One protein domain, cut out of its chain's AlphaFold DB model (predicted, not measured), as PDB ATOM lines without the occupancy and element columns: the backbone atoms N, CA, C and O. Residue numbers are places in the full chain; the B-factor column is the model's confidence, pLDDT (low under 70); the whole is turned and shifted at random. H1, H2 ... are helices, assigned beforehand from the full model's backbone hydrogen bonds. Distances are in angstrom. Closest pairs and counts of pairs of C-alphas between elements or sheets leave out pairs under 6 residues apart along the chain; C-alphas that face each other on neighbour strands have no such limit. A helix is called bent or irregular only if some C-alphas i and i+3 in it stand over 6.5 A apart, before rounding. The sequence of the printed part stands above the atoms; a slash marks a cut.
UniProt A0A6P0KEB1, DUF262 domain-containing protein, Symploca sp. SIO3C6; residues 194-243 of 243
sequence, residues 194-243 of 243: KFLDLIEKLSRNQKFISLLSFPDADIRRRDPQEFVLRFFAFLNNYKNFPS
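This is residues 194 to 243 of the 243 residues of the protein "DUF262 domain-containing protein" of Symploca sp. SIO3C6 (UniProt A0A6P0KEB1). The long helix H4 and the helix H1 make a V, meeting where H1 ends and H4 begins, and the two short helices H2 and H3 gather at the closed end of this V. The rest of H4 reaches away from them, kinks near residue 234 and ends in a short tail, residues 241 to 243. The printed part has 50 residues with four named helices, in the order H1, H2, H3, H4, and no named strand; its class is all helix. It is only just compact, close to loose, with a radius of gyration of the C-alphas of 11.6 A, and its C-alphas span 33 by 25 by 19 A.

H4, residues 223 to 240, touches H1, residues 194 to 203, with residues 224 to 229 alone. Their closest C-alphas, those of Ser 203 and Gln 225, are 5.2 A apart. The two helices run opposite ways at a steep tilt of 64 degrees. H2, residues 206 to 212, is close to H4 but not clearly touching, the closest C-alphas being those of Ile 209 and Pro 224 at 7.4 A. Their lines stand at 71 degrees, only just about perpendicular. H2 is also close to H1 but not clearly touching, with the C-alphas of Ser 203 and Ile 209 closest at 7.4 A; this tilt, 73 degrees, is only just about perpendicular too. H3, residues 216 to 220, is close to H4 but not clearly touching: the closest C-alphas, those of Asp 218 and Pro 224, are 7.6 A apart. H3 is apart from H1 and from H2. In H1, H2 and H3 every O i to N i+4 pair is within hydrogen-bond range; in H4, 12 of 14 are.

H4 runs 23.1 A from C-alpha 223 at (161.917, 142.136, 204.126) to C-alpha 240 at (163.188, 120.829, 195.315). It has a kink of 61 degrees near residue 234 and is irregular, with C-alphas 236 and 239 8.7 A apart. H1, 14.3 A long, begins at C-alpha 194 at (155.700, 129.212, 216.630). H2 is 10.1 A long, and H3, five residues, is 6.1 A.

The two C-alphas farthest apart are those of Asp 216 and Asn 240, at 32.7 A. The printed part has no cut and ends at Ser 243, the chain's last residue. The links from H1 to H2, H2 to H3 and H3 to H4 are tight. The mean pLDDT of the printed part is 86.3; residues 241 to 243 are under 70.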
ATOM      1  N   LYS A 194     154.335 129.278 216.059       88.00
ATOM      2  CA  LYS A 194     155.700 129.212 216.630       88.00
ATOM      3  C   LYS A 194     156.836 129.387 215.618       88.00
ATOM      4  O   LYS A 194     157.904 129.895 215.957       88.00
ATOM      5  N   PHE A 195     156.642 128.935 214.379       89.00
ATOM      6  CA  PHE A 195     157.654 129.089 213.335       89.00
ATOM      7  C   PHE A 195     157.778 130.541 212.845       89.00
ATOM      8  O   PHE A 195     158.890 131.020 212.633       89.00
ATOM      9  N   LEU A 196     156.663 131.263 212.715       88.06
ATOM     10  CA  LEU A 196     156.680 132.686 212.370       88.06
ATOM     11  C   LEU A 196     157.244 133.535 213.515       88.06
ATOM     12  O   LEU A 196     157.976 134.488 213.249       88.06
ATOM     13  N   ASP A 197     157.010 133.140 214.767       88.25
ATOM     14  CA  ASP A 197     157.624 133.788 215.935       88.25
ATOM     15  C   ASP A 197     159.147 133.614 215.936       88.25
ATOM     16  O   ASP A 197     159.902 134.552 216.211       88.25
ATOM     17  N   LEU A 198     159.626 132.423 215.558       91.50
ATOM     18  CA  LEU A 198     161.052 132.169 215.373       91.50
ATOM     19  C   LEU A 198     161.637 133.037 214.250       91.50
ATOM     20  O   LEU A 198     162.715 133.607 214.426       91.50
ATOM     21  N   ILE A 199     160.939 133.155 213.115       92.81
ATOM     22  CA  ILE A 199     161.361 134.014 211.999       92.81
ATOM     23  C   ILE A 199     161.500 135.466 212.460       92.81
ATOM     24  O   ILE A 199     162.529 136.084 212.192       92.81
ATOM     25  N   GLU A 200     160.515 135.986 213.194       89.44
ATOM     26  CA  GLU A 200     160.533 137.350 213.733       89.44
ATOM     27  C   GLU A 200     161.701 137.565 214.703       89.44
ATOM     28  O   GLU A 200     162.413 138.568 214.640       89.44
ATOM     29  N   LYS A 201     161.952 136.597 215.588       92.44
ATOM     30  CA  LYS A 201     163.082 136.663 216.519       92.44
ATOM     31  C   LYS A 201     164.419 136.722 215.780       92.44
ATOM     32  O   LYS A 201     165.304 137.491 216.157       92.44
ATOM     33  N   LEU A 202     164.586 135.898 214.749       93.12
ATOM     34  CA  LEU A 202     165.826 135.822 213.979       93.12
ATOM     35  C   LEU A 202     166.022 137.039 213.071       93.12
ATOM     36  O   LEU A 202     167.152 137.505 212.930       93.12
ATOM     37  N   SER A 203     164.947 137.595 212.506       92.19
ATOM     38  CA  SER A 203     165.022 138.765 211.626       92.19
ATOM     39  C   SER A 203     165.458 140.034 212.360       92.19
ATOM     40  O   SER A 203     166.024 140.930 211.741       92.19
ATOM     41  N   ARG A 204     165.250 140.099 213.682       90.31
ATOM     42  CA  ARG A 204     165.703 141.194 214.559       90.31
ATOM     43  C   ARG A 204     167.168 141.073 214.997       90.31
ATOM     44  O   ARG A 204     167.665 141.922 215.737       90.31
ATOM     45  N   ASN A 205     167.883 140.023 214.587       92.75
ATOM     46  CA  ASN A 205     169.280 139.847 214.963       92.75
ATOM     47  C   ASN A 205     170.153 140.970 214.366       92.75
ATOM     48  O   ASN A 205     170.253 141.112 213.149       92.75
ATOM     49  N   GLN A 206     170.838 141.741 215.216       88.19
ATOM     50  CA  GLN A 206     171.631 142.893 214.764       88.19
ATOM     51  C   GLN A 206     172.754 142.522 213.792       88.19
ATOM     52  O   GLN A 206     173.027 143.290 212.875       88.19
ATOM     53  N   LYS A 207     173.387 141.349 213.950       89.50
ATOM     54  CA  LYS A 207     174.415 140.885 213.004       89.50
ATOM     55  C   LYS A 207     173.804 140.571 211.644       89.50
ATOM     56  O   LYS A 207     174.407 140.868 210.626       89.50
ATOM     57  N   PHE A 208     172.614 139.977 211.620       90.25
ATOM     58  CA  PHE A 208     171.894 139.704 210.378       90.25
ATOM     59  C   PHE A 208     171.523 141.001 209.647       90.25
ATOM     60  O   PHE A 208     171.814 141.136 208.459       90.25
ATOM     61  N   ILE A 209     170.958 141.973 210.373       87.25
ATOM     62  CA  ILE A 209     170.585 143.278 209.811       87.25
ATOM     63  C   ILE A 209     171.820 144.022 209.292       87.25
ATOM     64  O   ILE A 209     171.788 144.548 208.181       87.25
ATOM     65  N   SER A 210     172.923 144.037 210.050       86.19
ATOM     66  CA  SER A 210     174.141 144.742 209.638       86.19
ATOM     67  C   SER A 210     174.832 144.088 208.440       86.19
ATOM     68  O   SER A 210     175.276 144.796 207.539       86.19
ATOM     69  N   LEU A 211     174.874 142.752 208.378       89.31
ATOM     70  CA  LEU A 211     175.488 142.019 207.267       89.31
ATOM     71  C   LEU A 211     174.764 142.242 205.937       89.31
ATOM     72  O   LEU A 211     175.420 142.360 204.905       89.31
ATOM     73  N   LEU A 212     173.431 142.289 205.954       87.69
ATOM     74  CA  LEU A 212     172.631 142.501 204.745       87.69
ATOM     75  C   LEU A 212     172.363 143.979 204.447       87.69
ATOM     76  O   LEU A 212     171.954 144.296 203.335       87.69
ATOM     77  N   SER A 213     172.638 144.876 205.402       86.94
ATOM     78  CA  SER A 213     172.523 146.330 205.241       86.94
ATOM     79  C   SER A 213     171.154 146.763 204.699       86.94
ATOM     80  O   SER A 213     171.069 147.534 203.744       86.94
ATOM     81  N   PHE A 214     170.075 146.250 205.300       83.44
ATOM     82  CA  PHE A 214     168.717 146.618 204.901       83.44
ATOM     83  C   PHE A 214     168.471 148.121 205.112       83.44
ATOM     84  O   PHE A 214     168.642 148.608 206.231       83.44
ATOM     85  N   PRO A 215     168.017 148.857 204.083       86.56
ATOM     86  CA  PRO A 215     167.442 150.182 204.262       86.56
ATOM     87  C   PRO A 215     166.261 150.147 205.239       86.56
ATOM     88  O   PRO A 215     165.474 149.199 205.233       86.56
ATOM     89  N   ASP A 216     166.045 151.227 205.995       82.88
ATOM     90  CA  ASP A 216     164.914 151.302 206.935       82.88
ATOM     91  C   ASP A 216     163.560 151.073 206.246       82.88
ATOM     92  O   ASP A 216     162.628 150.537 206.838       82.88
ATOM     93  N   ALA A 217     163.438 151.474 204.976       80.81
ATOM     94  CA  ALA A 217     162.235 151.239 204.184       80.81
ATOM     95  C   ALA A 217     161.924 149.745 203.997       80.81
ATOM     96  O   ALA A 217     160.750 149.374 204.001       80.81
ATOM     97  N   ASP A 218     162.949 148.905 203.881       84.81
ATOM     98  CA  ASP A 218     162.818 147.466 203.652       84.81
ATOM     99  C   ASP A 218     162.557 146.734 204.973       84.81
ATOM    100  O   ASP A 218     161.713 145.837 205.045       84.81
ATOM    101  N   ILE A 219     163.169 147.205 206.066       84.12
ATOM    102  CA  ILE A 219     162.840 146.760 207.429       84.12
ATOM    103  C   ILE A 219     161.359 147.019 207.721       84.12
ATOM    104  O   ILE A 219     160.634 146.101 208.106       84.12
ATOM    105  N   ARG A 220     160.873 148.237 207.435       80.31
ATOM    106  CA  ARG A 220     159.453 148.595 207.587       80.31
ATOM    107  C   ARG A 220     158.523 147.755 206.730       80.31
ATOM    108  O   ARG A 220     157.355 147.634 207.071       80.31
ATOM    109  N   ARG A 221     159.018 147.186 205.630       81.44
ATOM    110  CA  ARG A 221     158.289 146.271 204.745       81.44
ATOM    111  C   ARG A 221     158.428 144.807 205.145       81.44
ATOM    112  O   ARG A 221     157.886 143.973 204.438       81.44
ATOM    113  N   ARG A 222     159.060 144.484 206.274       87.56
ATOM    114  CA  ARG A 222     159.277 143.105 206.741       87.56
ATOM    115  C   ARG A 222     160.109 142.242 205.782       87.56
ATOM    116  O   ARG A 222     159.984 141.015 205.776       87.56
ATOM    117  N   ASP A 223     160.984 142.861 204.993       88.81
ATOM    118  CA  ASP A 223     161.917 142.136 204.126       88.81
ATOM    119  C   ASP A 223     162.887 141.238 204.926       88.81
ATOM    120  O   ASP A 223     163.089 140.090 204.519       88.81
ATOM    121  N   PRO A 224     163.422 141.652 206.098       91.94
ATOM    122  CA  PRO A 224     164.258 140.788 206.936       91.94
ATOM    123  C   PRO A 224     163.614 139.427 207.258       91.94
ATOM    124  O   PRO A 224     164.275 138.388 207.194       91.94
ATOM    125  N   GLN A 225     162.314 139.409 207.556       92.50
ATOM    126  CA  GLN A 225     161.543 138.201 207.854       92.50
ATOM    127  C   GLN A 225     161.454 137.275 206.633       92.50
ATOM    128  O   GLN A 225     161.613 136.060 206.763       92.50
ATOM    129  N   GLU A 226     161.243 137.832 205.438       90.62
ATOM    130  CA  GLU A 226     161.208 137.059 204.191       90.62
ATOM    131  C   GLU A 226     162.579 136.429 203.890       90.62
ATOM    132  O   GLU A 226     162.646 135.285 203.439       90.62
ATOM    133  N   PHE A 227     163.683 137.120 204.184       92.12
ATOM    134  CA  PHE A 227     165.032 136.565 204.017       92.12
ATOM    135  C   PHE A 227     165.310 135.401 204.974       92.12
ATOM    136  O   PHE A 227     165.853 134.381 204.549       92.12
ATOM    137  N   VAL A 228     164.899 135.508 206.242       93.06
ATOM    138  CA  VAL A 228     165.005 134.396 207.203       93.06
ATOM    139  C   VAL A 228     164.137 133.213 206.769       93.06
ATOM    140  O   VAL A 228     164.589 132.069 206.803       93.06
ATOM    141  N   LEU A 229     162.912 133.471 206.301       91.94
ATOM    142  CA  LEU A 229     162.043 132.426 205.760       91.94
ATOM    143  C   LEU A 229     162.709 131.710 204.576       91.94
ATOM    144  O   LEU A 229     162.752 130.480 204.535       91.94
ATOM    145  N   ARG A 230     163.272 132.473 203.631       90.00
ATOM    146  CA  ARG A 230     164.004 131.924 202.481       90.00
ATOM    147  C   ARG A 230     165.216 131.113 202.911       90.00
ATOM    148  O   ARG A 230     165.439 130.047 202.348       90.00
ATOM    149  N   PHE A 231     165.961 131.560 203.922       91.38
ATOM    150  CA  PHE A 231     167.073 130.790 204.479       91.38
ATOM    151  C   PHE A 231     166.623 129.392 204.917       91.38
ATOM    152  O   PHE A 231     167.226 128.409 204.492       91.38
ATOM    153  N   PHE A 232     165.536 129.274 205.688       91.50
ATOM    154  CA  PHE A 232     165.011 127.962 206.084       91.50
ATOM    155  C   PHE A 232     164.470 127.156 204.904       91.50
ATOM    156  O   PHE A 232     164.628 125.934 204.884       91.50
ATOM    157  N   ALA A 233     163.854 127.812 203.921       88.19
ATOM    158  CA  ALA A 233     163.378 127.141 202.718       88.19
ATOM    159  C   ALA A 233     164.538 126.512 201.926       88.19
ATOM    160  O   ALA A 233     164.455 125.350 201.530       88.19
ATOM    161  N   PHE A 234     165.651 127.233 201.765       88.44
ATOM    162  CA  PHE A 234     166.854 126.698 201.132       88.44
ATOM    163  C   PHE A 234     167.535 125.639 202.005       88.44
ATOM    164  O   PHE A 234     167.844 124.556 201.517       88.44
ATOM    165  N   LEU A 235     167.710 125.891 203.304       89.81
ATOM    166  CA  LEU A 235     168.346 124.940 204.219       89.81
ATOM    167  C   LEU A 235     167.657 123.568 204.193       89.81
ATOM    168  O   LEU A 235     168.332 122.544 204.138       89.81
ATOM    169  N   ASN A 236     166.322 123.557 204.202       87.44
ATOM    170  CA  ASN A 236     165.542 122.327 204.316       87.44
ATOM    171  C   ASN A 236     165.121 121.728 202.970       87.44
ATOM    172  O   ASN A 236     164.817 120.540 202.913       87.44
ATOM    173  N   ASN A 237     165.065 122.520 201.893       84.69
ATOM    174  CA  ASN A 237     164.480 122.058 200.635       84.69
ATOM    175  C   ASN A 237     165.107 122.670 199.369       84.69
ATOM    176  O   ASN A 237     164.439 122.724 198.337       84.69
ATOM    177  N   TYR A 238     166.379 123.105 199.387       79.81
ATOM    178  CA  TYR A 238     166.985 123.746 198.202       79.81
ATOM    179  C   TYR A 238     166.919 122.888 196.930       79.81
ATOM    180  O   TYR A 238     166.800 123.435 195.840       79.81
ATOM    181  N   LYS A 239     166.988 121.552 197.052       80.81
ATOM    182  CA  LYS A 239     166.983 120.635 195.898       80.81
ATOM    183  C   LYS A 239     165.634 120.554 195.184       80.81
ATOM    184  O   LYS A 239     165.615 120.209 194.010       80.81
ATOM    185  N   ASN A 240     164.540 120.862 195.878       80.75
ATOM    186  CA  ASN A 240     163.188 120.829 195.315       80.75
ATOM    187  C   ASN A 240     162.553 122.223 195.289       80.75
ATOM    188  O   ASN A 240     161.334 122.331 195.188       80.75
ATOM    189  N   PHE A 241     163.351 123.284 195.436       67.06
ATOM    190  CA  PHE A 241     162.851 124.646 195.344       67.06
ATOM    191  C   PHE A 241     162.698 124.994 193.856       67.06
ATOM    192  O   PHE A 241     163.714 125.052 193.160       67.06
ATOM    193  N   PRO A 242     161.468 125.163 193.332       61.00
ATOM    194  CA  PRO A 242     161.294 125.484 191.926       61.00
ATOM    195  C   PRO A 242     161.874 126.876 191.657       61.00
ATOM    196  O   PRO A 242     161.598 127.821 192.399       61.00
ATOM    197  N   SER A 243     162.724 126.953 190.630       49.91
ATOM    198  CA  SER A 243     163.305 128.189 190.092       49.91
ATOM    199  C   SER A 243     162.241 129.125 189.541       49.91
ATOM    200  O   SER A 243     161.365 128.597 188.815       49.91
TER     201      SER A 243